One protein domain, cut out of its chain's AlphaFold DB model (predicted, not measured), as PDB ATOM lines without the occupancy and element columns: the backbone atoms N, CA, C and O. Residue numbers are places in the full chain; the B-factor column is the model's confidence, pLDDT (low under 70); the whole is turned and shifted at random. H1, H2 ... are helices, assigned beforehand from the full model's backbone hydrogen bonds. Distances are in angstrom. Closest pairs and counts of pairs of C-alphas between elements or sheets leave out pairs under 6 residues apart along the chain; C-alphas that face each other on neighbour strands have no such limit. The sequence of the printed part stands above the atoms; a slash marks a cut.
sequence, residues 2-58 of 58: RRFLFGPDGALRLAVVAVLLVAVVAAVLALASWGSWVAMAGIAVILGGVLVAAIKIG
ATOM      1  N   ARG A   2     166.189 211.894 217.590       56.62
ATOM      2  CA  ARG A   2     166.496 213.310 217.254       56.62
ATOM      3  C   ARG A   2     167.926 213.791 217.573       56.62
ATOM      4  O   ARG A   2     168.474 214.582 216.820       56.62
ATOM      5  N   ARG A   3     168.558 213.286 218.638       59.44
ATOM      6  CA  ARG A   3     169.903 213.729 219.075       59.44
ATOM      7  C   ARG A   3     171.039 213.383 218.096       59.44
ATOM      8  O   ARG A   3     172.102 213.981 218.174       59.44
ATOM      9  N   PHE A   4     170.821 212.424 217.193       61.25
ATOM     10  CA  PHE A   4     171.815 212.034 216.184       61.25
ATOM     11  C   PHE A   4     171.713 212.860 214.900       61.25
ATOM     12  O   PHE A   4     172.685 212.955 214.158       61.25
ATOM     13  N   LEU A   5     170.545 213.454 214.645       60.31
ATOM     14  CA  LEU A   5     170.259 214.181 213.410       60.31
ATOM     15  C   LEU A   5     170.542 215.680 213.540       60.31
ATOM     16  O   LEU A   5     170.940 216.318 212.569       60.31
ATOM     17  N   PHE A   6     170.387 216.222 214.749       70.69
ATOM     18  CA  PHE A   6     170.510 217.647 215.032       70.69
ATOM     19  C   PHE A   6     171.683 217.913 215.983       70.69
ATOM     20  O   PHE A   6     171.910 217.166 216.937       70.69
ATOM     21  N   GLY A   7     172.466 218.948 215.684       71.75
ATOM     22  CA  GLY A   7     173.499 219.485 216.563       71.75
ATOM     23  C   GLY A   7     172.893 220.219 217.768       71.75
ATOM     24  O   GLY A   7     171.678 220.430 217.810       71.75
ATOM     25  N   PRO A   8     173.722 220.609 218.752       69.38
ATOM     26  CA  PRO A   8     173.268 221.351 219.935       69.38
ATOM     27  C   PRO A   8     172.578 222.679 219.583       69.38
ATOM     28  O   PRO A   8     171.701 223.118 220.319       69.38
ATOM     29  N   ASP A   9     172.887 223.243 218.417       74.44
ATOM     30  CA  ASP A   9     172.324 224.499 217.903       74.44
ATOM     31  C   ASP A   9     170.958 224.311 217.208       74.44
ATOM     32  O   ASP A   9     170.411 225.238 216.619       74.44
ATOM     33  N   GLY A  10     170.416 223.087 217.199       67.25
ATOM     34  CA  GLY A  10     169.177 222.744 216.491       67.25
ATOM     35  C   GLY A  10     169.332 222.593 214.972       67.25
ATOM     36  O   GLY A  10     168.396 222.151 214.310       67.25
ATOM     37  N   ALA A  11     170.512 222.892 214.418       74.25
ATOM     38  CA  ALA A  11     170.842 222.681 213.011       74.25
ATOM     39  C   ALA A  11     171.052 221.193 212.685       74.25
ATOM     40  O   ALA A  11     171.514 220.414 213.523       74.25
ATOM     41  N   LEU A  12     170.739 220.782 211.452       75.56
ATOM     42  CA  LEU A  12     171.027 219.424 210.988       75.56
ATOM     43  C   LEU A  12     172.547 219.202 210.989       75.56
ATOM     44  O   LEU A  12     173.302 220.040 210.495       75.56
ATOM     45  N   ARG A  13     173.015 218.077 211.537       77.38
ATOM     46  CA  ARG A  13     174.452 217.774 211.572       77.38
ATOM     47  C   ARG A  13     175.015 217.720 210.155       77.38
ATOM     48  O   ARG A  13     174.436 217.080 209.284       77.38
ATOM     49  N   LEU A  14     176.195 218.304 209.963       74.38
ATOM     50  CA  LEU A  14     176.853 218.389 208.655       74.38
ATOM     51  C   LEU A  14     177.032 217.013 207.990       74.38
ATOM     52  O   LEU A  14     176.805 216.864 206.796       74.38
ATOM     53  N   ALA A  15     177.333 215.982 208.787       71.62
ATOM     54  CA  ALA A  15     177.406 214.598 208.320       71.62
ATOM     55  C   ALA A  15     176.065 214.077 207.765       71.62
ATOM     56  O   ALA A  15     176.038 213.363 206.771       71.62
ATOM     57  N   VAL A  16     174.944 214.463 208.376       75.62
ATOM     58  CA  VAL A  16     173.596 214.074 207.934       75.62
ATOM     59  C   VAL A  16     173.220 214.820 206.658       75.62
ATOM     60  O   VAL A  16     172.661 214.217 205.749       75.62
ATOM     61  N   VAL A  17     173.581 216.103 206.557       78.81
ATOM     62  CA  VAL A  17     173.420 216.896 205.328       78.81
ATOM     63  C   VAL A  17     174.224 216.286 204.178       78.81
ATOM     64  O   VAL A  17     173.695 216.121 203.083       78.81
ATOM     65  N   ALA A  18     175.476 215.893 204.428       76.31
ATOM     66  CA  ALA A  18     176.326 215.251 203.430       76.31
ATOM     67  C   ALA A  18     175.738 213.911 202.955       76.31
ATOM     68  O   ALA A  18     175.660 213.663 201.755       76.31
ATOM     69  N   VAL A  19     175.255 213.076 203.881       79.88
ATOM     70  CA  VAL A  19     174.584 211.810 203.544       79.88
ATOM     71  C   VAL A  19     173.311 212.054 202.733       79.88
ATOM     72  O   VAL A  19     173.079 211.362 201.746       79.88
ATOM     73  N   LEU A  20     172.510 213.055 203.105       78.31
ATOM     74  CA  LEU A  20     171.316 213.447 202.356       78.31
ATOM     75  C   LEU A  20     171.658 213.896 200.936       78.31
ATOM     76  O   LEU A  20     171.012 213.445 199.997       78.31
ATOM     77  N   LEU A  21     172.687 214.726 200.761       78.81
ATOM     78  CA  LEU A  21     173.128 215.164 199.436       78.81
ATOM     79  C   LEU A  21     173.569 213.984 198.568       78.81
ATOM     80  O   LEU A  21     173.142 213.882 197.420       78.81
ATOM     81  N   VAL A  22     174.360 213.061 199.115       79.94
ATOM     82  CA  VAL A  22     174.796 211.860 198.386       79.94
ATOM     83  C   VAL A  22     173.603 210.975 198.020       79.94
ATOM     84  O   VAL A  22     173.513 210.514 196.884       79.94
ATOM     85  N   ALA A  23     172.656 210.778 198.941       74.81
ATOM     86  CA  ALA A  23     171.444 210.005 198.685       74.81
ATOM     87  C   ALA A  23     170.569 210.646 197.595       74.81
ATOM     88  O   ALA A  23     170.054 209.939 196.731       74.81
ATOM     89  N   VAL A  24     170.441 211.976 197.596       83.06
ATOM     90  CA  VAL A  24     169.719 212.723 196.558       83.06
ATOM     91  C   VAL A  24     170.398 212.551 195.201       83.06
ATOM     92  O   VAL A  24     169.724 212.224 194.229       83.06
ATOM     93  N   VAL A  25     171.723 212.698 195.118       77.88
ATOM     94  CA  VAL A  25     172.472 212.511 193.864       77.88
ATOM     95  C   VAL A  25     172.340 211.077 193.347       77.88
ATOM     96  O   VAL A  25     172.077 210.879 192.163       77.88
ATOM     97  N   ALA A  26     172.458 210.078 194.223       73.38
ATOM     98  CA  ALA A  26     172.277 208.675 193.861       73.38
ATOM     99  C   ALA A  26     170.852 208.391 193.363       73.38
ATOM    100  O   ALA A  26     170.680 207.694 192.365       73.38
ATOM    101  N   ALA A  27     169.834 208.967 194.008       72.50
ATOM    102  CA  ALA A  27     168.447 208.846 193.575       72.50
ATOM    103  C   ALA A  27     168.215 209.517 192.216       72.50
ATOM    104  O   ALA A  27     167.561 208.932 191.361       72.50
ATOM    105  N   VAL A  28     168.786 210.704 191.982       73.88
ATOM    106  CA  VAL A  28     168.709 211.408 190.693       73.88
ATOM    107  C   VAL A  28     169.402 210.610 189.589       73.88
ATOM    108  O   VAL A  28     168.832 210.456 188.515       73.88
ATOM    109  N   LEU A  29     170.586 210.050 189.848       66.19
ATOM    110  CA  LEU A  29     171.300 209.179 188.907       66.19
ATOM    111  C   LEU A  29     170.515 207.897 188.603       66.19
ATOM    112  O   LEU A  29     170.412 207.501 187.444       66.19
ATOM    113  N   ALA A  30     169.913 207.281 189.622       64.19
ATOM    114  CA  ALA A  30     169.045 206.121 189.446       64.19
ATOM    115  C   ALA A  30     167.807 206.470 188.604       64.19
ATOM    116  O   ALA A  30     167.473 205.738 187.675       64.19
ATOM    117  N   LEU A  31     167.175 207.619 188.858       64.56
ATOM    118  CA  LEU A  31     166.017 208.094 188.099       64.56
ATOM    119  C   LEU A  31     166.381 208.456 186.652       64.56
ATOM    120  O   LEU A  31     165.602 208.200 185.742       64.56
ATOM    121  N   ALA A  32     167.572 209.016 186.437       64.81
ATOM    122  CA  ALA A  32     168.093 209.370 185.120       64.81
ATOM    123  C   ALA A  32     168.497 208.143 184.289       64.81
ATOM    124  O   ALA A  32     168.435 208.192 183.063       64.81
ATOM    125  N   SER A  33     168.873 207.032 184.935       64.88
ATOM    126  CA  SER A  33     169.188 205.774 184.243       64.88
ATOM    127  C   SER A  33     167.963 205.111 183.595       64.88
ATOM    128  O   SER A  33     168.105 204.290 182.692       64.88
ATOM    129  N   TRP A  34     166.753 205.497 184.012       60.56
ATOM    130  CA  TRP A  34     165.500 205.075 183.395       60.56
ATOM    131  C   TRP A  34     165.138 206.123 182.342       60.56
ATOM    132  O   TRP A  34     164.593 207.167 182.681       60.56
ATOM    133  N   GLY A  35     165.489 205.877 181.075       62.62
ATOM    134  CA  GLY A  35     165.326 206.802 179.940       62.62
ATOM    135  C   GLY A  35     163.886 207.271 179.677       62.62
ATOM    136  O   GLY A  35     163.252 206.860 178.711       62.62
ATOM    137  N   SER A  36     163.358 208.136 180.534       61.50
ATOM    138  CA  SER A  36     161.956 208.520 180.580       61.50
ATOM    139  C   SER A  36     161.834 209.979 181.005       61.50
ATOM    140  O   SER A  36     162.500 210.432 181.934       61.50
ATOM    141  N   TRP A  37     160.944 210.702 180.331       64.88
ATOM    142  CA  TRP A  37     160.411 212.039 180.633       64.88
ATOM    143  C   TRP A  37     160.231 212.368 182.133       64.88
ATOM    144  O   TRP A  37     160.299 213.533 182.523       64.88
ATOM    145  N   VAL A  38     160.081 211.353 182.986       68.56
ATOM    146  CA  VAL A  38     160.073 211.445 184.454       68.56
ATOM    147  C   VAL A  38     161.371 212.046 185.023       68.56
ATOM    148  O   VAL A  38     161.313 212.845 185.955       68.56
ATOM    149  N   ALA A  39     162.537 211.741 184.447       66.31
ATOM    150  CA  ALA A  39     163.813 212.328 184.860       66.31
ATOM    151  C   ALA A  39     163.882 213.835 184.544       66.31
ATOM    152  O   ALA A  39     164.322 214.626 185.377       66.31
ATOM    153  N   MET A  40     163.369 214.245 183.377       66.69
ATOM    154  CA  MET A  40     163.249 215.658 182.983       66.69
ATOM    155  C   MET A  40     162.299 216.423 183.914       66.69
ATOM    156  O   MET A  40     162.628 217.520 184.366       66.69
ATOM    157  N   ALA A  41     161.161 215.820 184.269       68.19
ATOM    158  CA  ALA A  41     160.225 216.394 185.233       68.19
ATOM    159  C   ALA A  41     160.847 216.530 186.636       68.19
ATOM    160  O   ALA A  41     160.690 217.566 187.281       68.19
ATOM    161  N   GLY A  42     161.610 215.529 187.092       72.75
ATOM    162  CA  GLY A  42     162.319 215.577 188.372       72.75
ATOM    163  C   GLY A  42     163.363 216.696 188.433       72.75
ATOM    164  O   GLY A  42     163.389 217.467 189.392       72.75
ATOM    165  N   ILE A  43     164.176 216.841 187.384       73.75
ATOM    166  CA  ILE A  43     165.179 217.911 187.277       73.75
ATOM    167  C   ILE A  43     164.510 219.293 187.275       73.75
ATOM    168  O   ILE A  43     164.967 220.188 187.986       73.75
ATOM    169  N   ALA A  44     163.401 219.459 186.548       77.19
ATOM    170  CA  ALA A  44     162.647 220.713 186.516       77.19
ATOM    171  C   ALA A  44     162.082 221.097 187.895       77.19
ATOM    172  O   ALA A  44     162.166 222.259 188.293       77.19
ATOM    173  N   VAL A  45     161.560 220.128 188.655       82.69
ATOM    174  CA  VAL A  45     161.048 220.365 190.015       82.69
ATOM    175  C   VAL A  45     162.175 220.729 190.981       82.69
ATOM    176  O   VAL A  45     162.002 221.637 191.791       82.69
ATOM    177  N   ILE A  46     163.338 220.077 190.887       82.38
ATOM    178  CA  ILE A  46     164.498 220.397 191.733       82.38
ATOM    179  C   ILE A  46     164.999 221.813 191.436       82.38
ATOM    180  O   ILE A  46     165.164 222.603 192.362       82.38
ATOM    181  N   LEU A  47     165.186 222.166 190.161       80.38
ATOM    182  CA  LEU A  47     165.608 223.509 189.753       80.38
ATOM    183  C   LEU A  47     164.602 224.580 190.182       80.38
ATOM    184  O   LEU A  47     165.002 225.592 190.756       80.38
ATOM    185  N   GLY A  48     163.306 224.344 189.968       80.75
ATOM    186  CA  GLY A  48     162.248 225.253 190.407       80.75
ATOM    187  C   GLY A  48     162.208 225.411 191.928       80.75
ATOM    188  O   GLY A  48     162.138 226.529 192.431       80.75
ATOM    189  N   GLY A  49     162.322 224.310 192.672       77.75
ATOM    190  CA  GLY A  49     162.345 224.321 194.134       77.75
ATOM    191  C   GLY A  49     163.560 225.053 194.705       77.75
ATOM    192  O   GLY A  49     163.410 225.862 195.620       77.75
ATOM    193  N   VAL A  50     164.747 224.824 194.137       78.50
ATOM    194  CA  VAL A  50     165.983 225.526 194.520       78.50
ATOM    195  C   VAL A  50     165.883 227.013 194.202       78.50
ATOM    196  O   VAL A  50     166.241 227.829 195.046       78.50
ATOM    197  N   LEU A  51     165.352 227.383 193.037       77.12
ATOM    198  CA  LEU A  51     165.178 228.782 192.652       77.12
ATOM    199  C   LEU A  51     164.196 229.508 193.579       77.12
ATOM    200  O   LEU A  51     164.487 230.602 194.049       77.12
ATOM    201  N   VAL A  52     163.061 228.882 193.902       82.00
ATOM    202  CA  VAL A  52     162.088 229.439 194.854       82.00
ATOM    203  C   VAL A  52     162.705 229.582 196.243       82.00
ATOM    204  O   VAL A  52     162.505 230.606 196.892       82.00
ATOM    205  N   ALA A  53     163.473 228.593 196.704       73.31
ATOM    206  CA  ALA A  53     164.172 228.679 197.981       73.31
ATOM    207  C   ALA A  53     165.217 229.806 197.983       73.31
ATOM    208  O   ALA A  53     165.277 230.568 198.944       73.31
ATOM    209  N   ALA A  54     165.986 229.954 196.902       68.44
ATOM    210  CA  ALA A  54     166.978 231.013 196.748       68.44
ATOM    211  C   ALA A  54     166.338 232.409 196.760       68.44
ATOM    212  O   ALA A  54     166.828 233.281 197.465       68.44
ATOM    213  N   ILE A  55     165.207 232.603 196.072       78.31
ATOM    214  CA  ILE A  55     164.449 233.868 196.088       78.31
ATOM    215  C   ILE A  55     163.897 234.184 197.484       78.31
ATOM    216  O   ILE A  55     163.746 235.343 197.840       78.31
ATOM    217  N   LYS A  56     163.553 233.165 198.274       62.53
ATOM    218  CA  LYS A  56     162.961 233.359 199.605       62.53
ATOM    219  C   LYS A  56     163.997 233.627 200.701       62.53
ATOM    220  O   LYS A  56     163.623 234.081 201.779       62.53
ATOM    221  N   ILE A  57     165.250 233.249 200.453       63.12
ATOM    222  CA  ILE A  57     166.386 233.423 201.367       63.12
ATOM    223  C   ILE A  57     167.206 234.669 200.995       63.12
ATOM    224  O   ILE A  57     167.831 235.251 201.881       63.12
ATOM    225  N   GLY A  58     167.228 235.038 199.710       47.31
ATOM    226  CA  GLY A  58     167.888 236.234 199.180       47.31
ATOM    227  C   GLY A  58     167.068 237.510 199.293       47.31
ATOM    228  O   GLY A  58     165.840 237.428 199.512       47.31
TER     229      GLY A  58
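What this domain is: This is residues 2 to 58 of the 58 residues of an uncharacterized protein of Lentzea albidocapillata subsp. violacea (UniProt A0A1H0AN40). Two long helices, H2 and H3, make an open V, touching near the tight link that joins them and spreading apart toward their far ends. At the open end of H2 the printed part begins with a short helix, H1, and a loop. The printed part has 57 residues with three named helices in the order H1, H2, H3 and no named strand; the class is all helix. It is loose, with a radius of gyration of the C-alphas of 14.7 A, and flat, spanning 43 by 27 by 14 A.

Where its parts are: H1 is residues 2 to 5, with C-alpha 2 at (166.496, 213.310, 217.254). H2 is residues 14 to 33, 28.5 A from first to last C-alpha, beginning at C-alpha 14 (176.853, 218.389, 208.655). H3 is residues 37 to 57, 30.4 A long, ending at C-alpha 57 (166.386, 233.423, 201.367).

How they stand to each other: H1 is close to H2 but not clearly touching; their closest C-alphas, of Leu 5 and Val 16, are 6.4 A apart. H1 and H3 are apart. H2 and H3 form a helical hairpin, at a shallow tilt of 32 degrees, opposite ways. They touch with residues 28 to 32 of H2 and 38 to 42 of H3 alone; the closest C-alphas, of Ala 32 and Ala 39, are 5.2 A apart. In H2 and H3 every O i to N i+4 pair is within hydrogen-bond range; H1 is too short for such a pair.

The domain as a whole: The C-alphas farthest apart, of Pro 8 and Gly 35, are 43.3 A from each other. The printed part has no cut and no long link. Mean pLDDT of the printed part is 71.4; 23 residues are under 70, among them 2 to 5 and 29 to 41.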